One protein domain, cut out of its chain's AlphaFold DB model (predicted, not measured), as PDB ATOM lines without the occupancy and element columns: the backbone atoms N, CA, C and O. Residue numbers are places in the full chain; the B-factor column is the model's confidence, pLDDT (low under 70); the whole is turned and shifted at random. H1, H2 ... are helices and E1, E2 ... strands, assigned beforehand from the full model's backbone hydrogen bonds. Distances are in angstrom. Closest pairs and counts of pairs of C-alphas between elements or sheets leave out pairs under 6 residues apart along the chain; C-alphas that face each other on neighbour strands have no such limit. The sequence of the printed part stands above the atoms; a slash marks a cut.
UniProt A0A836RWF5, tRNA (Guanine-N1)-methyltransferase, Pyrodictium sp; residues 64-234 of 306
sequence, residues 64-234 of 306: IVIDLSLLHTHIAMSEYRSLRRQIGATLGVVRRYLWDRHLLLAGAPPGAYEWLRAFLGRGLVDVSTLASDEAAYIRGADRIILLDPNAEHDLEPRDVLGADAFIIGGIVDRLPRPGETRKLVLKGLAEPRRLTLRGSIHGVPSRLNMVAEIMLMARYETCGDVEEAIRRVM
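Overview. This is residues 64 to 234 of the 306 residues of the protein "tRNA (Guanine-N1)-methyltransferase" of Pyrodictium sp (UniProt A0A836RWF5). A strongly twisted sheet of five short strands forms the core, with H1 and H6 side by side over one face and H3 on the other, where the sheet curls round it. H2 packs on H1 towards one end of the body, and H4 and H7 pack on H6 towards the other. The printed part has 171 residues, with seven named helices and five named strands in the order E1 H1 E2 H2 H3 E3 H4 E4 H5 E5 H6 H7. The sheet runs E2 E1 E4 E3 E5, all parallel, and the class is mixed, helices and strands. The whole is compact, with a radius of gyration of the C-alphas of 14.7 A and spans of 40 by 32 by 29 A.

Along the chain. E1, residues 64 to 67, begins at C-alpha 64 (-34.653, -1.370, 39.997). H1, residues 77 to 97, is 31.0 A long and begins at C-alpha 77 (-48.880, 15.921, 28.875). E2 is residues 103 to 106, H2 112 to 120, H3 132 to 138, E3 144 to 147 and H4 157 to 162. E4, residues 165 to 169, is 13.1 A long; H5 is residues 180 to 183 and E5 190 to 193. H6, residues 208 to 220, is 18.2 A long. H7, residues 226 to 233, ends at C-alpha 233 (-23.095, 10.194, 36.435).

Arrangement. The sheet's edge strands are E2 and E5. N 66 and O 104 join E1 and E2 within hydrogen-bond range at 2.9 A, N 65 and O 166 E1 and E4 at 2.8 A, N 167 and O 145 E4 and E3 at 2.8 A, and N 193 and O 146 E3 and E5 at 2.8 A. There are three layers, helices on both faces of the sheet: H1 and H6 on one, H3 on the other. E1, H1, E2 and E3, H4, E4 are strand-helix-strand units, parallel neighbour strands with a helix between; E4, H5, E5 is a split one, with E3 between its strands, and the three crossovers are right-handed. H6 lies over E1 and E4 at a height over the sheet of 9.2 A and runs along the strands. It touches H1 at a shallow tilt of 16 degrees, the same way, C-alphas of Thr 90 and Asn 209 closest at 4.0 A. H7 touches H6 at a steep tilt of 56 degrees, opposite ways, C-alphas of Ile 214 and Ala 229 closest at 5.1 A. H4 only grazes the sheet with residues 159 to 162, and touches H6 about perpendicular at 84 degrees, C-alphas of Leu 161 and Arg 219 closest at 5.6 A. H2 is not on the sheet; it touches residues 84 to 88 of H1, C-alphas of Gly 88 and Leu 120 closest at 6.9 A. H5 is on the sheet, and H2 and H7 are apart. Every O i to N i+4 pair is within hydrogen-bond range in H3, H4, H6 and H7, 16 of 17 in H1 and 4 of 5 in H2; H5 is too short for such a pair.

Size, cuts and confidence. The C-alphas of Glu 114 and Arg 198, the two farthest apart, are 41.4 A apart. The printed part has no cut. The links H2 to H3 and E5 to H6 are long. Mean pLDDT of the printed part is 89.4; residues 74 to 75 and 171 to 182 are under 70.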
ATOM      1  N   ILE A  64     -34.416  -2.806  40.089       98.38
ATOM      2  CA  ILE A  64     -34.653  -1.370  39.997       98.38
ATOM      3  C   ILE A  64     -36.157  -1.195  39.835       98.38
ATOM      4  O   ILE A  64     -36.726  -1.564  38.807       98.38
ATOM      5  N   VAL A  65     -36.807  -0.653  40.856       98.00
ATOM      6  CA  VAL A  65     -38.258  -0.494  40.904       98.00
ATOM      7  C   VAL A  65     -38.597   0.971  40.670       98.00
ATOM      8  O   VAL A  65     -38.143   1.842  41.409       98.00
ATOM      9  N   ILE A  66     -39.395   1.261  39.646       96.50
ATOM     10  CA  ILE A  66     -39.962   2.597  39.438       96.50
ATOM     11  C   ILE A  66     -41.387   2.581  39.977       96.50
ATOM     12  O   ILE A  66     -42.240   1.855  39.460       96.50
ATOM     13  N   ASP A  67     -41.640   3.394  40.999       94.31
ATOM     14  CA  ASP A  67     -42.968   3.549  41.582       94.31
ATOM     15  C   ASP A  67     -43.814   4.527  40.752       94.31
ATOM     16  O   ASP A  67     -43.429   5.675  40.522       94.31
ATOM     17  N   LEU A  68     -44.971   4.062  40.286       91.88
ATOM     18  CA  LEU A  68     -45.920   4.807  39.463       91.88
ATOM     19  C   LEU A  68     -47.228   5.126  40.210       91.88
ATOM     20  O   LEU A  68     -48.186   5.568  39.571       91.88
ATOM     21  N   SER A  69     -47.287   4.967  41.537       88.12
ATOM     22  CA  SER A  69     -48.505   5.181  42.336       88.12
ATOM     23  C   SER A  69     -49.025   6.615  42.224       88.12
ATOM     24  O   SER A  69     -50.228   6.870  42.287       88.12
ATOM     25  N   LEU A  70     -48.119   7.562  41.978       84.44
ATOM     26  CA  LEU A  70     -48.414   8.981  41.785       84.44
ATOM     27  C   LEU A  70     -48.503   9.381  40.306       84.44
ATOM     28  O   LEU A  70     -48.481  10.563  39.979       84.44
ATOM     29  N   LEU A  71     -48.650   8.434  39.377       82.44
ATOM     30  CA  LEU A  71     -48.830   8.759  37.959       82.44
ATOM     31  C   LEU A  71     -50.041   9.684  37.733       82.44
ATOM     32  O   LEU A  71     -49.960  10.620  36.946       82.44
ATOM     33  N   HIS A  72     -51.123   9.486  38.491       74.56
ATOM     34  CA  HIS A  72     -52.349  10.289  38.422       74.56
ATOM     35  C   HIS A  72     -52.160  11.770  38.805       74.56
ATOM     36  O   HIS A  72     -52.993  12.601  38.451       74.56
ATOM     37  N   THR A  73     -51.082  12.121  39.516       71.44
ATOM     38  CA  THR A  73     -50.800  13.513  39.910       71.44
ATOM     39  C   THR A  73     -50.157  14.324  38.786       71.44
ATOM     40  O   THR A  73     -50.028  15.542  38.910       71.44
ATOM     41  N   HIS A  74     -49.775  13.675  37.681       65.12
ATOM     42  CA  HIS A  74     -49.243  14.339  36.499       65.12
ATOM     43  C   HIS A  74     -50.396  15.008  35.747       65.12
ATOM     44  O   HIS A  74     -51.295  14.341  35.228       65.12
ATOM     45  N   ILE A  75     -50.366  16.338  35.684       63.12
ATOM     46  CA  ILE A  75     -51.460  17.153  35.133       63.12
ATOM     47  C   ILE A  75     -51.154  17.526  33.678       63.12
ATOM     48  O   ILE A  75     -52.058  17.660  32.854       63.12
ATOM     49  N   ALA A  76     -49.871  17.663  33.320       70.12
ATOM     50  CA  ALA A  76     -49.465  18.106  31.991       70.12
ATOM     51  C   ALA A  76     -48.948  16.956  31.117       70.12
ATOM     52  O   ALA A  76     -48.093  16.164  31.517       70.12
ATOM     53  N   MET A  77     -49.346  16.934  29.839       75.00
ATOM     54  CA  MET A  77     -48.880  15.921  28.875       75.00
ATOM     55  C   MET A  77     -47.345  15.892  28.721       75.00
ATOM     56  O   MET A  77     -46.731  14.858  28.455       75.00
ATOM     57  N   SER A  78     -46.689  17.038  28.915       76.44
ATOM     58  CA  SER A  78     -45.227  17.124  28.911       76.44
ATOM     59  C   SER A  78     -44.566  16.289  30.010       76.44
ATOM     60  O   SER A  78     -43.459  15.796  29.794       76.44
ATOM     61  N   GLU A  79     -45.223  16.121  31.159       80.38
ATOM     62  CA  GLU A  79     -44.706  15.360  32.301       80.38
ATOM     63  C   GLU A  79     -44.763  13.860  31.985       80.38
ATOM     64  O   GLU A  79     -43.731  13.196  32.043       80.38
ATOM     65  N   TYR A  80     -45.885  13.360  31.453       81.81
ATOM     66  CA  TYR A  80     -46.006  11.982  30.946       81.81
ATOM     67  C   TYR A  80     -44.989  11.646  29.850       81.81
ATOM     68  O   TYR A  80     -44.354  10.591  29.877       81.81
ATOM     69  N   ARG A  81     -44.787  12.543  28.871       85.00
ATOM     70  CA  ARG A  81     -43.760  12.351  27.825       85.00
ATOM     71  C   ARG A  81     -42.351  12.318  28.414       85.00
ATOM     72  O   ARG A  81     -41.481  11.616  27.898       85.00
ATOM     73  N   SER A  82     -42.099  13.105  29.456       88.00
ATOM     74  CA  SER A  82     -40.817  13.108  30.154       88.00
ATOM     75  C   SER A  82     -40.613  11.815  30.943       88.00
ATOM     76  O   SER A  82     -39.568  11.189  30.785       88.00
ATOM     77  N   LEU A  83     -41.623  11.361  31.689       89.44
ATOM     78  CA  LEU A  83     -41.614  10.090  32.410       89.44
ATOM     79  C   LEU A  83     -41.382   8.909  31.467       89.44
ATOM     80  O   LEU A  83     -40.450   8.142  31.678       89.44
ATOM     81  N   ARG A  84     -42.128   8.822  30.359       89.88
ATOM     82  CA  ARG A  84     -41.923   7.794  29.324       89.88
ATOM     83  C   ARG A  84     -40.475   7.748  28.831       89.88
ATOM     84  O   ARG A  84     -39.887   6.672  28.734       89.88
ATOM     85  N   ARG A  85     -39.891   8.909  28.508       90.88
ATOM     86  CA  ARG A  85     -38.488   8.988  28.064       90.88
ATOM     87  C   ARG A  85     -37.525   8.539  29.156       90.88
ATOM     88  O   ARG A  85     -36.568   7.841  28.844       90.88
ATOM     89  N   GLN A  86     -37.780   8.917  30.405       94.12
ATOM     90  CA  GLN A  86     -36.953   8.510  31.537       94.12
ATOM     91  C   GLN A  86     -37.047   7.006  31.797       94.12
ATOM     92  O   GLN A  86     -36.001   6.389  31.908       94.12
ATOM     93  N   ILE A  87     -38.236   6.394  31.775       94.38
ATOM     94  CA  ILE A  87     -38.401   4.932  31.900       94.38
ATOM     95  C   ILE A  87     -37.635   4.205  30.784       94.38
ATOM     96  O   ILE A  87     -36.875   3.278  31.057       94.38
ATOM     97  N   GLY A  88     -37.782   4.642  29.527       93.25
ATOM     98  CA  GLY A  88     -37.042   4.055  28.403       93.25
ATOM     99  C   GLY A  88     -35.521   4.200  28.548       93.25
ATOM    100  O   GLY A  88     -34.780   3.251  28.295       93.25
ATOM    101  N   ALA A  89     -35.052   5.363  29.010       95.19
ATOM    102  CA  ALA A  89     -33.642   5.587  29.315       95.19
ATOM    103  C   ALA A  89     -33.163   4.714  30.488       95.19
ATOM    104  O   ALA A  89     -32.063   4.173  30.414       95.19
ATOM    105  N   THR A  90     -33.986   4.516  31.523       96.69
ATOM    106  CA  THR A  90     -33.691   3.626  32.653       96.69
ATOM    107  C   THR A  90     -33.549   2.183  32.190       96.69
ATOM    108  O   THR A  90     -32.583   1.533  32.563       96.69
ATOM    109  N   LEU A  91     -34.426   1.688  31.309       95.50
ATOM    110  CA  LEU A  91     -34.258   0.358  30.710       95.50
ATOM    111  C   LEU A  91     -32.933   0.248  29.938       95.50
ATOM    112  O   LEU A  91     -32.255  -0.775  30.007       95.50
ATOM    113  N   GLY A  92     -32.537   1.306  29.225       94.94
ATOM    114  CA  GLY A  92     -31.231   1.378  28.567       94.94
ATOM    115  C   GLY A  92     -30.054   1.315  29.545       94.94
ATOM    116  O   GLY A  92     -29.067   0.653  29.248       94.94
ATOM    117  N   VAL A  93     -30.159   1.966  30.707       97.62
ATOM    118  CA  VAL A  93     -29.173   1.881  31.799       97.62
ATOM    119  C   VAL A  93     -29.127   0.466  32.365       97.62
ATOM    120  O   VAL A  93     -28.059  -0.129  32.398       97.62
ATOM    121  N   VAL A  94     -30.279  -0.108  32.725       97.25
ATOM    122  CA  VAL A  94     -30.374  -1.480  33.243       97.25
ATOM    123  C   VAL A  94     -29.722  -2.465  32.277       97.25
ATOM    124  O   VAL A  94     -28.940  -3.289  32.717       97.25
ATOM    125  N   ARG A  95     -29.935  -2.343  30.962       94.56
ATOM    126  CA  ARG A  95     -29.306  -3.209  29.944       94.56
ATOM    127  C   ARG A  95     -27.788  -3.058  29.797       94.56
ATOM    128  O   ARG A  95     -27.179  -3.928  29.187       94.56
ATOM    129  N   ARG A  96     -27.181  -1.969  30.286       95.38
ATOM    130  CA  ARG A  96     -25.711  -1.831  30.298       95.38
ATOM    131  C   ARG A  96     -25.062  -2.667  31.398       95.38
ATOM    132  O   ARG A  96     -23.936  -3.103  31.214       95.38
ATOM    133  N   TYR A  97     -25.772  -2.879  32.504       95.44
ATOM    134  CA  TYR A  97     -25.268  -3.608  33.672       95.44
ATOM    135  C   TYR A  97     -25.859  -5.018  33.797       95.44
ATOM    136  O   TYR A  97     -25.218  -5.929  34.306       95.44
ATOM    137  N   LEU A  98     -27.113  -5.176  33.386       94.56
ATOM    138  CA  LEU A  98     -28.007  -6.292  33.681       94.56
ATOM    139  C   LEU A  98     -28.913  -6.550  32.456       94.56
ATOM    140  O   LEU A  98     -28.496  -6.424  31.306       94.56
ATOM    141  N   TRP A  99     -30.173  -6.924  32.679       92.00
ATOM    142  CA  TRP A  99     -31.158  -7.205  31.634       92.00
ATOM    143  C   TRP A  99     -32.575  -6.823  32.083       92.00
ATOM    144  O   TRP A  99     -32.811  -6.516  33.246       92.00
ATOM    145  N   ASP A 100     -33.523  -6.830  31.145       93.56
ATOM    146  CA  ASP A 100     -34.838  -6.190  31.289       93.56
ATOM    147  C   ASP A 100     -35.625  -6.564  32.555       93.56
ATOM    148  O   ASP A 100     -36.247  -5.673  33.127       93.56
ATOM    149  N   ARG A 101     -35.585  -7.826  33.017       92.75
ATOM    150  CA  ARG A 101     -36.356  -8.257  34.202       92.75
ATOM    151  C   ARG A 101     -35.831  -7.695  35.526       92.75
ATOM    152  O   ARG A 101     -36.507  -7.811  36.539       92.75
ATOM    153  N   HIS A 102     -34.659  -7.062  35.529       96.25
ATOM    154  CA  HIS A 102     -34.213  -6.272  36.677       96.25
ATOM    155  C   HIS A 102     -34.946  -4.931  36.785       96.25
ATOM    156  O   HIS A 102     -34.801  -4.261  37.796       96.25
ATOM    157  N   LEU A 103     -35.709  -4.507  35.772       96.88
ATOM    158  CA  LEU A 103     -36.576  -3.337  35.862       96.88
ATOM    159  C   LEU A 103     -38.007  -3.780  36.189       96.88
ATOM    160  O   LEU A 103     -38.620  -4.522  35.422       96.88
ATOM    161  N   LEU A 104     -38.549  -3.257  37.285       96.06
ATOM    162  CA  LEU A 104     -39.934  -3.454  37.704       96.06
ATOM    163  C   LEU A 104     -40.661  -2.107  37.711       96.06
ATOM    164  O   LEU A 104     -40.179  -1.132  38.284       96.06
ATOM    165  N   LEU A 105     -41.833  -2.046  37.087       95.38
ATOM    166  CA  LEU A 105     -42.726  -0.891  37.166       95.38
ATOM    167  C   LEU A 105     -43.877  -1.247  38.104       95.38
ATOM    168  O   LEU A 105     -44.675  -2.118  37.779       95.38
ATOM    169  N   ALA A 106     -43.956  -0.613  39.268       94.81
ATOM    170  CA  ALA A 106     -44.927  -0.969  40.303       94.81
ATOM    171  C   ALA A 106     -45.830   0.214  40.671       94.81
ATOM    172  O   ALA A 106     -45.598   1.336  40.225       94.81
ATOM    173  N   GLY A 107     -46.891  -0.033  41.440       91.50
ATOM    174  CA  GLY A 107     -47.904   0.973  41.765       91.50
ATOM    175  C   GLY A 107     -48.641   1.507  40.533       91.50
ATOM    176  O   GLY A 107     -49.197   2.600  40.572       91.50
ATOM    177  N   ALA A 108     -48.609   0.788  39.409       88.75
ATOM    178  CA  ALA A 108     -49.180   1.271  38.162       88.75
ATOM    179  C   ALA A 108     -50.718   1.331  38.272       88.75
ATOM    180  O   ALA A 108     -51.335   0.315  38.603       88.75
ATOM    181  N   PRO A 109     -51.368   2.478  37.984       84.69
ATOM    182  CA  PRO A 109     -52.822   2.550  38.022       84.69
ATOM    183  C   PRO A 109     -53.448   1.694  36.906       84.69
ATOM    184  O   PRO A 109     -52.793   1.426  35.890       84.69
ATOM    185  N   PRO A 110     -54.726   1.290  37.045       81.31
ATOM    186  CA  PRO A 110     -55.445   0.586  35.985       81.31
ATOM    187  C   PRO A 110     -55.332   1.318  34.635       81.31
ATOM    188  O   PRO A 110     -55.477   2.538  34.573       81.31
ATOM    189  N   GLY A 111     -55.037   0.587  33.555       77.94
ATOM    190  CA  GLY A 111     -54.842   1.150  32.209       77.94
ATOM    191  C   GLY A 111     -53.431   1.688  31.909       77.94
ATOM    192  O   GLY A 111     -53.108   1.999  30.760       77.94
ATOM    193  N   ALA A 112     -52.546   1.793  32.909       81.44
ATOM    194  CA  ALA A 112     -51.152   2.177  32.666       81.44
ATOM    195  C   ALA A 112     -50.369   1.081  31.930       81.44
ATOM    196  O   ALA A 112     -49.392   1.376  31.245       81.44
ATOM    197  N   TYR A 113     -50.797  -0.176  32.046       81.69
ATOM    198  CA  TYR A 113     -50.128  -1.316  31.431       81.69
ATOM    199  C   TYR A 113     -50.081  -1.215  29.903       81.69
ATOM    200  O   TYR A 113     -49.012  -1.373  29.311       81.69
ATOM    201  N   GLU A 114     -51.204  -0.896  29.258       83.19
ATOM    202  CA  GLU A 114     -51.298  -0.718  27.808       83.19
ATOM    203  C   GLU A 114     -50.406   0.436  27.346       83.19
ATOM    204  O   GLU A 114     -49.650   0.302  26.379       83.19
ATOM    205  N   TRP A 115     -50.434   1.550  28.084       83.81
ATOM    206  CA  TRP A 115     -49.578   2.705  27.826       83.81
ATOM    207  C   TRP A 115     -48.086   2.355  27.931       83.81
ATOM    208  O   TRP A 115     -47.313   2.716  27.042       83.81
ATOM    209  N   LEU A 116     -47.682   1.617  28.971       85.31
ATOM    210  CA  LEU A 116     -46.306   1.157  29.183       85.31
ATOM    211  C   LEU A 116     -45.856   0.197  28.075       85.31
ATOM    212  O   LEU A 116     -44.811   0.401  27.447       85.31
ATOM    213  N   ARG A 117     -46.668  -0.822  27.778       81.75
ATOM    214  CA  ARG A 117     -46.411  -1.814  26.722       81.75
ATOM    215  C   ARG A 117     -46.224  -1.160  25.357       81.75
ATOM    216  O   ARG A 117     -45.312  -1.549  24.625       81.75
ATOM    217  N   ALA A 118     -47.018  -0.135  25.042       82.81
ATOM    218  CA  ALA A 118     -46.956   0.566  23.762       82.81
ATOM    219  C   ALA A 118     -45.578   1.184  23.462       82.81
ATOM    220  O   ALA A 118     -45.247   1.381  22.292       82.81
ATOM    221  N   PHE A 119     -44.757   1.490  24.477       83.25
ATOM    222  CA  PHE A 119     -43.419   2.052  24.259       83.25
ATOM    223  C   PHE A 119     -42.252   1.194  24.735       83.25
ATOM    224  O   PHE A 119     -41.139   1.397  24.252       83.25
ATOM    225  N   LEU A 120     -42.473   0.252  25.651       84.50
ATOM    226  CA  LEU A 120     -41.447  -0.713  26.060       84.50
ATOM    227  C   LEU A 120     -41.265  -1.828  25.017       84.50
ATOM    228  O   LEU A 120     -40.229  -2.497  24.991       84.50
ATOM    229  N   GLY A 121     -42.241  -1.998  24.116       79.00
ATOM    230  CA  GLY A 121     -42.162  -2.915  22.986       79.00
ATOM    231  C   GLY A 121     -41.973  -4.361  23.441       79.00
ATOM    232  O   GLY A 121     -42.748  -4.882  24.238       79.00
ATOM    233  N   ARG A 122     -40.924  -5.020  22.932       73.75
ATOM    234  CA  ARG A 122     -40.582  -6.417  23.268       73.75
ATOM    235  C   ARG A 122     -39.761  -6.566  24.557       73.75
ATOM    236  O   ARG A 122     -39.261  -7.661  24.821       73.75
ATOM    237  N   GLY A 123     -39.576  -5.484  25.318       77.62
ATOM    238  CA  GLY A 123     -38.839  -5.520  26.576       77.62
ATOM    239  C   GLY A 123     -39.481  -6.482  27.576       77.62
ATOM    240  O   GLY A 123     -40.700  -6.487  27.739       77.62
ATOM    241  N   LEU A 124     -38.661  -7.300  28.237       83.75
ATOM    242  CA  LEU A 124     -39.108  -8.191  29.316       83.75
ATOM    243  C   LEU A 124     -39.154  -7.427  30.645       83.75
ATOM    244  O   LEU A 124     -38.425  -7.761  31.569       83.75
ATOM    245  N   VAL A 125     -39.954  -6.365  30.686       90.25
ATOM    246  CA  VAL A 125     -40.147  -5.524  31.872       90.25
ATOM    247  C   VAL A 125     -41.458  -5.918  32.528       90.25
ATOM    248  O   VAL A 125     -42.497  -5.948  31.859       90.25
ATOM    249  N   ASP A 126     -41.409  -6.200  33.824       90.31
ATOM    250  CA  ASP A 126     -42.601  -6.544  34.586       90.31
ATOM    251  C   ASP A 126     -43.328  -5.280  35.050       90.31
ATOM    252  O   ASP A 126     -42.717  -4.256  35.373       90.31
ATOM    253  N   VAL A 127     -44.657  -5.360  35.066       91.88
ATOM    254  CA  VAL A 127     -45.538  -4.276  35.497       91.88
ATOM    255  C   VAL A 127     -46.501  -4.829  36.536       91.88
ATOM    256  O   VAL A 127     -47.161  -5.836  36.286       91.88
ATOM    257  N   SER A 128     -46.588  -4.163  37.682       92.31
ATOM    258  CA  SER A 128     -47.439  -4.542  38.805       92.31
ATOM    259  C   SER A 128     -48.323  -3.376  39.239       92.31
ATOM    260  O   SER A 128     -47.902  -2.217  39.244       92.31
ATOM    261  N   THR A 129     -49.556  -3.693  39.623       92.06
ATOM    262  CA  THR A 129     -50.496  -2.753  40.254       92.06
ATOM    263  C   THR A 129     -50.324  -2.686  41.774       92.06
ATOM    264  O   THR A 129     -50.898  -1.806  42.410       92.06
ATOM    265  N   LEU A 130     -49.548  -3.604  42.364       93.62
ATOM    266  CA  LEU A 130     -49.267  -3.643  43.801       93.62
ATOM    267  C   LEU A 130     -48.377  -2.472  44.228       93.62
ATOM    268  O   LEU A 130     -47.693  -1.870  43.395       93.62
ATOM    269  N   ALA A 131     -48.350  -2.192  45.534       94.62
ATOM    270  CA  ALA A 131     -47.381  -1.268  46.123       94.62
ATOM    271  C   ALA A 131     -45.949  -1.680  45.738       94.62
ATOM    272  O   ALA A 131     -45.665  -2.867  45.571       94.62
ATOM    273  N   SER A 132     -45.043  -0.720  45.547       95.94
ATOM    274  CA  SER A 132     -43.722  -1.013  44.970       95.94
ATOM    275  C   SER A 132     -42.841  -1.904  45.841       95.94
ATOM    276  O   SER A 132     -42.138  -2.764  45.308       95.94
ATOM    277  N   ASP A 133     -42.920  -1.758  47.159       96.69
ATOM    278  CA  ASP A 133     -42.209  -2.596  48.122       96.69
ATOM    279  C   ASP A 133     -42.827  -4.000  48.243       96.69
ATOM    280  O   ASP A 133     -42.105  -4.993  48.245       96.69
ATOM    281  N   GLU A 134     -44.153  -4.109  48.210       97.31
ATOM    282  CA  GLU A 134     -44.871  -5.390  48.122       97.31
ATOM    283  C   GLU A 134     -44.562  -6.150  46.823       97.31
ATOM    284  O   GLU A 134     -44.299  -7.353  46.839       97.31
ATOM    285  N   ALA A 135     -44.551  -5.452  45.685       96.69
ATOM    286  CA  ALA A 135     -44.243  -6.042  44.387       96.69
ATOM    287  C   ALA A 135     -42.799  -6.564  44.333       96.69
ATOM    288  O   ALA A 135     -42.559  -7.645  43.796       96.69
ATOM    289  N   ALA A 136     -41.849  -5.818  44.906       96.94
ATOM    290  CA  ALA A 136     -40.463  -6.257  45.037       96.94
ATOM    291  C   ALA A 136     -40.348  -7.491  45.945       96.94
ATOM    292  O   ALA A 136     -39.682  -8.460  45.577       96.94
ATOM    293  N   TYR A 137     -41.041  -7.489  47.086       96.88
ATOM    294  CA  TYR A 137     -41.045  -8.601  48.035       96.88
ATOM    295  C   TYR A 137     -41.595  -9.900  47.432       96.88
ATOM    296  O   TYR A 137     -40.990 -10.957  47.580       96.88
ATOM    297  N   ILE A 138     -42.689  -9.839  46.665       95.94
ATOM    298  CA  ILE A 138     -43.241 -11.015  45.959       95.94
ATOM    299  C   ILE A 138     -42.259 -11.567  44.917       95.94
ATOM    300  O   ILE A 138     -42.233 -12.771  44.662       95.94
ATOM    301  N   ARG A 139     -41.407 -10.709  44.343       93.94
ATOM    302  CA  ARG A 139     -40.280 -11.112  43.482       93.94
ATOM    303  C   ARG A 139     -39.061 -11.597  44.283       93.94
ATOM    304  O   ARG A 139     -37.984 -11.792  43.725       93.94
ATOM    305  N   GLY A 140     -39.229 -11.816  45.583       94.38
ATOM    306  CA  GLY A 140     -38.243 -12.363  46.502       94.38
ATOM    307  C   GLY A 140     -37.282 -11.337  47.098       94.38
ATOM    308  O   GLY A 140     -36.329 -11.750  47.743       94.38
ATOM    309  N   ALA A 141     -37.454 -10.032  46.876       96.94
ATOM    310  CA  ALA A 141     -36.556  -9.048  47.476       96.94
ATOM    311  C   ALA A 141     -36.791  -8.948  48.991       96.94
ATOM    312  O   ALA A 141     -37.863  -8.526  49.418       96.94
ATOM    313  N   ASP A 142     -35.780  -9.278  49.792       95.88
ATOM    314  CA  ASP A 142     -35.865  -9.208  51.252       95.88
ATOM    315  C   ASP A 142     -35.380  -7.845  51.746       95.88
ATOM    316  O   ASP A 142     -35.998  -7.206  52.598       95.88
ATOM    317  N   ARG A 143     -34.278  -7.355  51.167       97.62
ATOM    318  CA  ARG A 143     -33.696  -6.061  51.522       97.62
ATOM    319  C   ARG A 143     -34.043  -4.988  50.498       97.62
ATOM    320  O   ARG A 143     -33.356  -4.829  49.487       97.62
ATOM    321  N   ILE A 144     -35.099  -4.232  50.777       98.50
ATOM    322  CA  ILE A 144     -35.649  -3.219  49.871       98.50
ATOM    323  C   ILE A 144     -35.274  -1.821  50.368       98.50
ATOM    324  O   ILE A 144     -35.584  -1.452  51.497       98.50
ATOM    325  N   ILE A 145     -34.638  -1.021  49.513       98.31
ATOM    326  CA  ILE A 145     -34.253   0.360  49.818       98.31
ATOM    327  C   ILE A 145     -35.126   1.330  49.025       98.31
ATOM    328  O   ILE A 145     -35.176   1.266  47.798       98.31
ATOM    329  N   LEU A 146     -35.772   2.271  49.711       97.19
ATOM    330  CA  LEU A 146     -36.461   3.399  49.087       97.19
ATOM    331  C   LEU A 146     -35.520   4.601  49.005       97.19
ATOM    332  O   LEU A 146     -35.064   5.107  50.028       97.19
ATOM    333  N   LEU A 147     -35.283   5.113  47.797       96.00
ATOM    334  CA  LEU A 147     -34.519   6.342  47.608       96.00
ATOM    335  C   LEU A 147     -35.429   7.563  47.800       96.00
ATOM    336  O   LEU A 147     -36.147   7.977  46.887       96.00
ATOM    337  N   ASP A 148     -35.377   8.153  48.997       92.06
ATOM    338  CA  ASP A 148     -36.122   9.360  49.371       92.06
ATOM    339  C   ASP A 148     -35.160  10.516  49.699       92.06
ATOM    340  O   ASP A 148     -34.420  10.452  50.685       92.06
ATOM    341  N   PRO A 149     -35.193  11.629  48.936       89.50
ATOM    342  CA  PRO A 149     -34.433  12.839  49.250       89.50
ATOM    343  C   PRO A 149     -34.681  13.410  50.659       89.50
ATOM    344  O   PRO A 149     -33.877  14.208  51.137       89.50
ATOM    345  N   ASN A 150     -35.786  13.039  51.313       88.06
ATOM    346  CA  ASN A 150     -36.192  13.510  52.637       88.06
ATOM    347  C   ASN A 150     -36.004  12.459  53.743       88.06
ATOM    348  O   ASN A 150     -36.482  12.696  54.858       88.06
ATOM    349  N   ALA A 151     -35.364  11.322  53.448       90.88
ATOM    350  CA  ALA A 151     -35.052  10.324  54.463       90.88
ATOM    351  C   ALA A 151     -34.094  10.893  55.521       90.88
ATOM    352  O   ALA A 151     -33.296  11.801  55.254       90.88
ATOM    353  N   GLU A 152     -34.197  10.349  56.732       91.56
ATOM    354  CA  GLU A 152     -33.377  10.745  57.876       91.56
ATOM    355  C   GLU A 152     -31.922  10.291  57.717       91.56
ATOM    356  O   GLU A 152     -30.997  11.058  57.988       91.56
ATOM    357  N   HIS A 153     -31.730   9.070  57.214       95.62
ATOM    358  CA  HIS A 153     -30.422   8.447  57.062       95.62
ATOM    359  C   HIS A 153     -29.934   8.498  55.614       95.62
ATOM    360  O   HIS A 153     -30.694   8.260  54.670       95.62
ATOM    361  N   ASP A 154     -28.648   8.796  55.448       96.38
ATOM    362  CA  ASP A 154     -27.976   8.754  54.154       96.38
ATOM    363  C   ASP A 154     -27.746   7.299  53.714       96.38
ATOM    364  O   ASP A 154     -27.629   6.394  54.537       96.38
ATOM    365  N   LEU A 155     -27.714   7.075  52.400       97.56
ATOM    366  CA  LEU A 155     -27.436   5.771  51.804       97.56
ATOM    367  C   LEU A 155     -25.979   5.364  52.056       97.56
ATOM    368  O   LEU A 155     -25.059   6.077  51.659       97.56
ATOM    369  N   GLU A 156     -25.769   4.195  52.656       96.75
ATOM    370  CA  GLU A 156     -24.434   3.684  52.967       96.75
ATOM    371  C   GLU A 156     -23.948   2.623  51.958       96.75
ATOM    372  O   GLU A 156     -24.762   1.952  51.315       96.75
ATOM    373  N   PRO A 157     -22.628   2.359  51.853       97.50
ATOM    374  CA  PRO A 157     -22.096   1.315  50.970       97.50
ATOM    375  C   PRO A 157     -22.716  -0.070  51.206       97.50
ATOM    376  O   PRO A 157     -23.026  -0.790  50.256       97.50
ATOM    377  N   ARG A 158     -22.977  -0.432  52.473       97.31
ATOM    378  CA  ARG A 158     -23.657  -1.694  52.814       97.31
ATOM    379  C   ARG A 158     -25.080  -1.755  52.262       97.31
ATOM    380  O   ARG A 158     -25.548  -2.834  51.904       97.31
ATOM    381  N   ASP A 159     -25.767  -0.616  52.167       98.00
ATOM    382  CA  ASP A 159     -27.102  -0.512  51.578       98.00
ATOM    383  C   ASP A 159     -27.051  -0.881  50.099       98.00
ATOM    384  O   ASP A 159     -27.765  -1.779  49.666       98.00
ATOM    385  N   VAL A 160     -26.110  -0.298  49.360       97.62
ATOM    386  CA  VAL A 160     -25.938  -0.556  47.925       97.62
ATOM    387  C   VAL A 160     -25.568  -2.010  47.624       97.62
ATOM    388  O   VAL A 160     -26.136  -2.640  46.725       97.62
ATOM    389  N   LEU A 161     -24.601  -2.550  48.364       97.88
ATOM    390  CA  LEU A 161     -24.066  -3.883  48.101       97.88
ATOM    391  C   LEU A 161     -25.047  -4.988  48.510       97.88
ATOM    392  O   LEU A 161     -25.166  -5.990  47.809       97.88
ATOM    393  N   GLY A 162     -25.762  -4.793  49.620       97.19
ATOM    394  CA  GLY A 162     -26.648  -5.807  50.186       97.19
ATOM    395  C   GLY A 162     -28.115  -5.708  49.774       97.19
ATOM    396  O   GLY A 162     -28.879  -6.593  50.127       97.19
ATOM    397  N   ALA A 163     -28.563  -4.629  49.122       98.00
ATOM    398  CA  ALA A 163     -29.971  -4.504  48.740       98.00
ATOM    399  C   ALA A 163     -30.355  -5.486  47.623       98.00
ATOM    400  O   ALA A 163     -29.602  -5.692  46.667       98.00
ATOM    401  N   ASP A 164     -31.560  -6.033  47.714       98.38
ATOM    402  CA  ASP A 164     -32.191  -6.828  46.664       98.38
ATOM    403  C   ASP A 164     -33.026  -5.961  45.723       98.38
ATOM    404  O   ASP A 164     -33.241  -6.339  44.574       98.38
ATOM    405  N   ALA A 165     -33.487  -4.797  46.187       98.56
ATOM    406  CA  ALA A 165     -34.262  -3.865  45.383       98.56
ATOM    407  C   ALA A 165     -34.002  -2.404  45.767       98.56
ATOM    408  O   ALA A 165     -33.842  -2.075  46.943       98.56
ATOM    409  N   PHE A 166     -34.030  -1.526  44.766       98.50
ATOM    410  CA  PHE A 166     -34.008  -0.074  44.924       98.50
ATOM    411  C   PHE A 166     -35.281   0.525  44.330       98.50
ATOM    412  O   PHE A 166     -35.519   0.396  43.129       98.50
ATOM    413  N   ILE A 167     -36.076   1.203  45.153       97.88
ATOM    414  CA  ILE A 167     -37.292   1.901  44.733       97.88
ATOM    415  C   ILE A 167     -36.965   3.366  44.441       97.88
ATOM    416  O   ILE A 167     -36.390   4.073  45.270       97.88
ATOM    417  N   ILE A 168     -37.373   3.823  43.258       95.44
ATOM    418  CA  ILE A 168     -37.248   5.199  42.780       95.44
ATOM    419  C   ILE A 168     -38.655   5.722  42.475       95.44
ATOM    420  O   ILE A 168     -39.383   5.133  41.676       95.44
ATOM    421  N   GLY A 169     -39.040   6.853  43.070       88.94
ATOM    422  CA  GLY A 169     -40.325   7.491  42.773       88.94
ATOM    423  C   GLY A 169     -40.395   7.994  41.328       88.94
ATOM    424  O   GLY A 169     -39.556   8.785  40.905       88.94
ATOM    425  N   GLY A 170     -41.415   7.586  40.574       77.81
ATOM    426  CA  GLY A 170     -41.644   7.946  39.169       77.81
ATOM    427  C   GLY A 170     -42.209   9.351  38.938       77.81
ATOM    428  O   GLY A 170     -42.857   9.588  37.920       77.81
ATOM    429  N   ILE A 171     -42.009  10.287  39.864       68.75
ATOM    430  CA  ILE A 171     -42.571  11.638  39.775       68.75
ATOM    431  C   ILE A 171     -41.654  12.515  38.933       68.75
ATOM    432  O   ILE A 171     -40.471  12.675  39.237       68.75
ATOM    433  N   VAL A 172     -42.200  13.117  37.877       60.53
ATOM    434  CA  VAL A 172     -41.452  14.028  37.008       60.53
ATOM    435  C   VAL A 172     -41.996  15.440  37.129       60.53
ATOM    436  O   VAL A 172     -42.764  15.900  36.287       60.53
ATOM    437  N   ASP A 173     -41.545  16.159  38.152       54.59
ATOM    438  CA  ASP A 173     -41.875  17.572  38.298       54.59
ATOM    439  C   ASP A 173     -40.915  18.483  37.505       54.59
ATOM    440  O   ASP A 173     -39.706  18.249  37.408       54.59
ATOM    441  N   ARG A 174     -41.436  19.608  36.994       45.50
ATOM    442  CA  ARG A 174     -40.607  20.758  36.566       45.50
ATOM    443  C   ARG A 174     -39.980  21.509  37.750       45.50
ATOM    444  O   ARG A 174     -38.952  22.161  37.568       45.50
ATOM    445  N   LEU A 175     -40.603  21.422  38.925       42.00
ATOM    446  CA  LEU A 175     -40.211  22.039  40.193       42.00
ATOM    447  C   LEU A 175     -40.348  20.974  41.289       42.00
ATOM    448  O   LEU A 175     -41.474  20.543  41.515       42.00
ATOM    449  N   PRO A 176     -39.261  20.547  41.957       51.19
ATOM    450  CA  PRO A 176     -39.344  19.515  42.985       51.19
ATOM    451  C   PRO A 176     -40.367  19.928  44.042       51.19
ATOM    452  O   PRO A 176     -40.199  20.971  44.675       51.19
ATOM    453  N   ARG A 177     -41.424  19.139  44.225       58.78
ATOM    454  CA  ARG A 177     -42.364  19.330  45.329       58.78
ATOM    455  C   ARG A 177     -41.790  18.624  46.561       58.78
ATOM    456  O   ARG A 177     -41.610  17.403  46.531       58.78
ATOM    457  N   PRO A 178     -41.435  19.351  47.634       56.47
ATOM    458  CA  PRO A 178     -40.899  18.720  48.834       56.47
ATOM    459  C   PRO A 178     -41.876  17.677  49.393       56.47
ATOM    460  O   PRO A 178     -43.069  17.946  49.522       56.47
ATOM    461  N   GLY A 179     -41.367  16.492  49.738       59.22
ATOM    462  CA  GLY A 179     -42.132  15.449  50.427       59.22
ATOM    463  C   GLY A 179     -43.017  14.540  49.564       59.22
ATOM    464  O   GLY A 179     -43.739  13.731  50.134       59.22
ATOM    465  N   GLU A 180     -42.979  14.605  48.230       62.19
ATOM    466  CA  GLU A 180     -43.825  13.724  47.403       62.19
ATOM    467  C   GLU A 180     -43.476  12.232  47.530       62.19
ATOM    468  O   GLU A 180     -44.375  11.398  47.498       62.19
ATOM    469  N   THR A 181     -42.209  11.874  47.768       58.31
ATOM    470  CA  THR A 181     -41.825  10.473  48.030       58.31
ATOM    471  C   THR A 181     -42.518   9.904  49.278       58.31
ATOM    472  O   THR A 181     -42.796   8.713  49.341       58.31
ATOM    473  N   ARG A 182     -42.902  10.754  50.243       62.06
ATOM    474  CA  ARG A 182     -43.684  10.339  51.424       62.06
ATOM    475  C   ARG A 182     -45.137   9.996  51.097       62.06
ATOM    476  O   ARG A 182     -45.833   9.449  51.942       62.06
ATOM    477  N   LYS A 183     -45.609  10.357  49.902       71.06
ATOM    478  CA  LYS A 183     -46.961  10.059  49.415       71.06
ATOM    479  C   LYS A 183     -47.010   8.785  48.572       71.06
ATOM    480  O   LYS A 183     -48.084   8.442  48.079       71.06
ATOM    481  N   LEU A 184     -45.872   8.112  48.371       76.94
ATOM    482  CA  LEU A 184     -45.862   6.802  47.731       76.94
ATOM    483  C   LEU A 184     -46.698   5.825  48.557       76.94
ATOM    484  O   LEU A 184     -46.697   5.857  49.788       76.94
ATOM    485  N   VAL A 185     -47.424   4.958  47.859       77.19
ATOM    486  CA  VAL A 185     -48.260   3.943  48.500       77.19
ATOM    487  C   VAL A 185     -47.390   2.716  48.742       77.19
ATOM    488  O   VAL A 185     -47.163   1.928  47.828       77.19
ATOM    489  N   LEU A 186     -46.889   2.586  49.971       86.75
ATOM    490  CA  LEU A 186     -45.990   1.515  50.412       86.75
ATOM    491  C   LEU A 186     -46.623   0.697  51.543       86.75
ATOM    492  O   LEU A 186     -47.504   1.184  52.255       86.75
ATOM    493  N   LYS A 187     -46.163  -0.542  51.727       90.19
ATOM    494  CA  LYS A 187     -46.564  -1.434  52.830       90.19
ATOM    495  C   LYS A 187     -45.653  -1.348  54.055       90.19
ATOM    496  O   LYS A 187     -45.961  -1.962  55.071       90.19
ATOM    497  N   GLY A 188     -44.567  -0.581  53.977       91.69
ATOM    498  CA  GLY A 188     -43.596  -0.436  55.065       91.69
ATOM    499  C   GLY A 188     -42.520  -1.522  55.064       91.69
ATOM    500  O   GLY A 188     -41.884  -1.745  56.087       91.69
ATOM    501  N   LEU A 189     -42.324  -2.195  53.925       94.94
ATOM    502  CA  LEU A 189     -41.272  -3.199  53.732       94.94
ATOM    503  C   LEU A 189     -39.946  -2.564  53.287       94.94
ATOM    504  O   LEU A 189     -38.887  -3.170  53.424       94.94
ATOM    505  N   ALA A 190     -40.003  -1.352  52.733       96.69
ATOM    506  CA  ALA A 190     -38.832  -0.629  52.263       96.69
ATOM    507  C   ALA A 190     -38.216   0.254  53.350       96.69
ATOM    508  O   ALA A 190     -38.908   1.003  54.041       96.69
ATOM    509  N   GLU A 191     -36.890   0.241  53.424       96.69
ATOM    510  CA  GLU A 191     -36.127   1.118  54.297       96.69
ATOM    511  C   GLU A 191     -35.740   2.413  53.552       96.69
ATOM    512  O   GLU A 191     -35.073   2.353  52.512       96.69
ATOM    513  N   PRO A 192     -36.142   3.603  54.036       95.69
ATOM    514  CA  PRO A 192     -35.837   4.857  53.365       95.69
ATOM    515  C   PRO A 192     -34.373   5.270  53.561       95.69
ATOM    516  O   PRO A 192     -33.834   5.259  54.673       95.69
ATOM    517  N   ARG A 193     -33.740   5.693  52.465       97.19
ATOM    518  CA  ARG A 193     -32.372   6.217  52.424       97.19
ATOM    519  C   ARG A 193     -32.271   7.431  51.520       97.19
ATOM    520  O   ARG A 193     -32.894   7.494  50.459       97.19
ATOM    521  N   ARG A 194     -31.435   8.383  51.924       95.19
ATOM    522  CA  ARG A 194     -31.191   9.615  51.183       95.19
ATOM    523  C   ARG A 194     -29.901   9.520  50.389       95.19
ATOM    524  O   ARG A 194     -28.835   9.255  50.933       95.19
ATOM    525  N   LEU A 195     -29.993   9.807  49.097       95.25
ATOM    526  CA  LEU A 195     -28.824   9.921  48.236       95.25
ATOM    527  C   LEU A 195     -28.183  11.306  48.413       95.25
ATOM    528  O   LEU A 195     -28.802  12.319  48.077       95.25
ATOM    529  N   THR A 196     -26.960  11.361  48.939       96.62
ATOM    530  CA  THR A 196     -26.237  12.616  49.189       96.62
ATOM    531  C   THR A 196     -24.856  12.614  48.546       96.62
ATOM    532  O   THR A 196     -24.250  11.579  48.301       96.62
ATOM    533  N   LEU A 197     -24.360  13.815  48.255       96.31
ATOM    534  CA  LEU A 197     -22.966  14.058  47.900       96.31
ATOM    535  C   LEU A 197     -22.390  14.999  48.954       96.31
ATOM    536  O   LEU A 197     -22.843  16.146  49.051       96.31
ATOM    537  N   ARG A 198     -21.430  14.544  49.760       94.69
ATOM    538  CA  ARG A 198     -20.878  15.276  50.910       94.69
ATOM    539  C   ARG A 198     -21.979  15.841  51.818       94.69
ATOM    540  O   ARG A 198     -22.025  17.047  52.068       94.69
ATOM    541  N   GLY A 199     -22.938  14.991  52.193       93.38
ATOM    542  CA  GLY A 199     -24.050  15.334  53.091       93.38
ATOM    543  C   GLY A 199     -25.095  16.304  52.520       93.38
ATOM    544  O   GLY A 199     -25.887  16.876  53.266       93.38
ATOM    545  N   SER A 200     -25.111  16.546  51.205       93.19
ATOM    546  CA  SER A 200     -26.090  17.427  50.556       93.19
ATOM    547  C   SER A 200     -26.776  16.737  49.383       93.19
ATOM    548  O   SER A 200     -26.112  16.158  48.527       93.19
ATOM    549  N   ILE A 201     -28.102  16.884  49.303       92.50
ATOM    550  CA  ILE A 201     -28.922  16.449  48.158       92.50
ATOM    551  C   ILE A 201     -28.781  17.369  46.936       92.50
ATOM    552  O   ILE A 201     -29.175  17.021  45.825       92.50
ATOM    553  N   HIS A 202     -28.246  18.579  47.118       91.88
ATOM    554  CA  HIS A 202     -28.148  19.544  46.027       91.88
ATOM    555  C   HIS A 202     -27.104  19.100  45.001       91.88
ATOM    556  O   HIS A 202     -25.971  18.771  45.358       91.88
ATOM    557  N   GLY A 203     -27.491  19.127  43.724       91.38
ATOM    558  CA  GLY A 203     -26.673  18.649  42.607       91.38
ATOM    559  C   GLY A 203     -26.497  17.130  42.551       91.38
ATOM    560  O   GLY A 203     -25.707  16.650  41.744       91.38
ATOM    561  N   VAL A 204     -27.240  16.375  43.366       95.25
ATOM    562  CA  VAL A 204     -27.442  14.943  43.141       95.25
ATOM    563  C   VAL A 204     -28.452  14.787  41.995       95.25
ATOM    564  O   VAL A 204     -29.513  15.420  42.038       95.25
ATOM    565  N   PRO A 205     -28.151  13.992  40.953       93.94
ATOM    566  CA  PRO A 205     -29.085  13.764  39.857       93.94
ATOM    567  C   PRO A 205     -30.425  13.198  40.334       93.94
ATOM    568  O   PRO A 205     -30.463  12.244  41.101       93.94
ATOM    569  N   SER A 206     -31.527  13.757  39.831       90.38
ATOM    570  CA  SER A 206     -32.893  13.339  40.192       90.38
ATOM    571  C   SER A 206     -33.647  12.616  39.073       90.38
ATOM    572  O   SER A 206     -34.752  12.127  39.285       90.38
ATOM    573  N   ARG A 207     -33.079  12.551  37.862       92.44
ATOM    574  CA  ARG A 207     -33.696  11.832  36.735       92.44
ATOM    575  C   ARG A 207     -33.632  10.328  36.979       92.44
ATOM    576  O   ARG A 207     -32.557   9.831  37.307       92.44
ATOM    577  N   LEU A 208     -34.727   9.605  36.726       94.75
ATOM    578  CA  LEU A 208     -34.853   8.168  37.036       94.75
ATOM    579  C   LEU A 208     -33.680   7.349  36.498       94.75
ATOM    580  O   LEU A 208     -33.082   6.554  37.214       94.75
ATOM    581  N   ASN A 209     -33.322   7.588  35.237       96.06
ATOM    582  CA  ASN A 209     -32.255   6.856  34.574       96.06
ATOM    583  C   ASN A 209     -30.881   7.152  35.188       96.06
ATOM    584  O   ASN A 209     -30.053   6.258  35.255       96.06
ATOM    585  N   MET A 210     -30.649   8.378  35.665       97.25
ATOM    586  CA  MET A 210     -29.394   8.735  36.328       97.25
ATOM    587  C   MET A 210     -29.332   8.156  37.738       97.25
ATOM    588  O   MET A 210     -28.291   7.654  38.130       97.25
ATOM    589  N   VAL A 211     -30.438   8.176  38.488       97.69
ATOM    590  CA  VAL A 211     -30.498   7.545  39.818       97.69
ATOM    591  C   VAL A 211     -30.244   6.040  39.707       97.69
ATOM    592  O   VAL A 211     -29.415   5.507  40.439       97.69
ATOM    593  N   ALA A 212     -30.883   5.367  38.745       98.31
ATOM    594  CA  ALA A 212     -30.624   3.956  38.467       98.31
ATOM    595  C   ALA A 212     -29.158   3.703  38.075       98.31
ATOM    596  O   ALA A 212     -28.562   2.731  38.530       98.31
ATOM    597  N   GLU A 213     -28.563   4.586  37.268       98.62
ATOM    598  CA  GLU A 213     -27.156   4.484  36.873       98.62
ATOM    599  C   GLU A 213     -26.215   4.647  38.065       98.62
ATOM    600  O   GLU A 213     -25.290   3.858  38.200       98.62
ATOM    601  N   ILE A 214     -26.490   5.587  38.975       98.62
ATOM    602  CA  ILE A 214     -25.718   5.749  40.213       98.62
ATOM    603  C   ILE A 214     -25.784   4.467  41.044       98.62
ATOM    604  O   ILE A 214     -24.747   4.009  41.504       98.62
ATOM    605  N   MET A 215     -26.965   3.861  41.215       98.56
ATOM    606  CA  MET A 215     -27.102   2.639  42.022       98.56
ATOM    607  C   MET A 215     -26.346   1.457  41.411       98.56
ATOM    608  O   MET A 215     -25.650   0.729  42.118       98.56
ATOM    609  N   LEU A 216     -26.455   1.271  40.095       98.62
ATOM    610  CA  LEU A 216     -25.806   0.161  39.398       98.62
ATOM    611  C   LEU A 216     -24.288   0.359  39.297       98.62
ATOM    612  O   LEU A 216     -23.540  -0.574  39.574       98.62
ATOM    613  N   MET A 217     -23.824   1.572  38.997       98.56
ATOM    614  CA  MET A 217     -22.402   1.915  39.016       98.56
ATOM    615  C   MET A 217     -21.817   1.765  40.421       98.56
ATOM    616  O   MET A 217     -20.755   1.166  40.579       98.56
ATOM    617  N   ALA A 218     -22.535   2.229  41.448       98.38
ATOM    618  CA  ALA A 218     -22.109   2.056  42.828       98.38
ATOM    619  C   ALA A 218     -21.952   0.575  43.184       98.38
ATOM    620  O   ALA A 218     -20.962   0.181  43.793       98.38
ATOM    621  N   ARG A 219     -22.891  -0.274  42.757       98.25
ATOM    622  CA  ARG A 219     -22.847  -1.711  43.041       98.25
ATOM    623  C   ARG A 219     -21.744  -2.452  42.287       98.25
ATOM    624  O   ARG A 219     -21.097  -3.309  42.880       98.25
ATOM    625  N   TYR A 220     -21.567  -2.166  40.998       97.81
ATOM    626  CA  TYR A 220     -20.763  -3.007  40.105       97.81
ATOM    627  C   TYR A 220     -19.400  -2.419  39.725       97.81
ATOM    628  O   TYR A 220     -18.516  -3.180  39.351       97.81
ATOM    629  N   GLU A 221     -19.208  -1.101  39.822       97.81
ATOM    630  CA  GLU A 221     -17.968  -0.440  39.387       97.81
ATOM    631  C   GLU A 221     -17.198   0.231  40.526       97.81
ATOM    632  O   GLU A 221     -15.970   0.264  40.484       97.81
ATOM    633  N   THR A 222     -17.884   0.782  41.532       97.50
ATOM    634  CA  THR A 222     -17.233   1.550  42.613       97.50
ATOM    635  C   THR A 222     -17.319   0.875  43.984       97.50
ATOM    636  O   THR A 222     -16.987   1.490  44.995       97.50
ATOM    637  N   CYS A 223     -17.729  -0.396  44.037       96.50
ATOM    638  CA  CYS A 223     -17.737  -1.223  45.253       96.50
ATOM    639  C   CYS A 223     -18.471  -0.583  46.449       96.50
ATOM    640  O   CYS A 223     -18.030  -0.674  47.593       96.50
ATOM    641  N   GLY A 224     -19.602   0.067  46.183       97.25
ATOM    642  CA  GLY A 224     -20.436   0.745  47.170       97.25
ATOM    643  C   GLY A 224     -20.116   2.231  47.366       97.25
ATOM    644  O   GLY A 224     -20.825   2.880  48.132       97.25
ATOM    645  N   ASP A 225     -19.113   2.800  46.685       97.62
ATOM    646  CA  ASP A 225     -18.836   4.243  46.736       97.62
ATOM    647  C   ASP A 225     -19.868   5.030  45.912       97.62
ATOM    648  O   ASP A 225     -19.752   5.230  44.695       97.62
ATOM    649  N   VAL A 226     -20.905   5.471  46.619       97.25
ATOM    650  CA  VAL A 226     -22.020   6.250  46.084       97.25
ATOM    651  C   VAL A 226     -21.587   7.650  45.642       97.25
ATOM    652  O   VAL A 226     -22.102   8.151  44.642       97.25
ATOM    653  N   GLU A 227     -20.645   8.293  46.338       96.69
ATOM    654  CA  GLU A 227     -20.209   9.646  45.976       96.69
ATOM    655  C   GLU A 227     -19.428   9.648  44.662       96.69
ATOM    656  O   GLU A 227     -19.655  10.517  43.815       96.69
ATOM    657  N   GLU A 228     -18.540   8.673  44.458       97.06
ATOM    658  CA  GLU A 228     -17.853   8.474  43.178       97.06
ATOM    659  C   GLU A 228     -18.858   8.215  42.048       97.06
ATOM    660  O   GLU A 228     -18.776   8.855  40.996       97.06
ATOM    661  N   ALA A 229     -19.855   7.353  42.274       98.06
ATOM    662  CA  ALA A 229     -20.896   7.083  41.284       98.06
ATOM    663  C   ALA A 229     -21.709   8.347  40.939       98.06
ATOM    664  O   ALA A 229     -21.919   8.654  39.763       98.06
ATOM    665  N   ILE A 230     -22.095   9.153  41.938       97.81
ATOM    666  CA  ILE A 230     -22.759  10.448  41.713       97.81
ATOM    667  C   ILE A 230     -21.879  11.363  40.850       97.81
ATOM    668  O   ILE A 230     -22.382  11.968  39.901       97.81
ATOM    669  N   ARG A 231     -20.575  11.461  41.140       96.62
ATOM    670  CA  ARG A 231     -19.629  12.313  40.394       96.62
ATOM    671  C   ARG A 231     -19.450  11.892  38.940       96.62
ATOM    672  O   ARG A 231     -19.325  12.764  38.085       96.62
ATOM    673  N   ARG A 232     -19.464  10.591  38.650       96.88
ATOM    674  CA  ARG A 232     -19.351  10.072  37.277       96.88
ATOM    675  C   ARG A 232     -20.632  10.247  36.468       96.88
ATOM    676  O   ARG A 232     -20.561  10.492  35.267       96.88
ATOM    677  N   VAL A 233     -21.792  10.137  37.114       97.31
ATOM    678  CA  VAL A 233     -23.095  10.194  36.435       97.31
ATOM    679  C   VAL A 233     -23.615  11.624  36.285       97.31
ATOM    680  O   VAL A 233     -24.349  11.910  35.338       97.31
ATOM    681  N   MET A 234     -23.280  12.535  37.203       95.19
ATOM    682  CA  MET A 234     -23.859  13.879  37.220       95.19
ATOM    683  C   MET A 234     -23.653  14.651  35.913       95.19
ATOM    684  O   MET A 234     -22.597  14.620  35.286       95.19
TER     685      MET A 234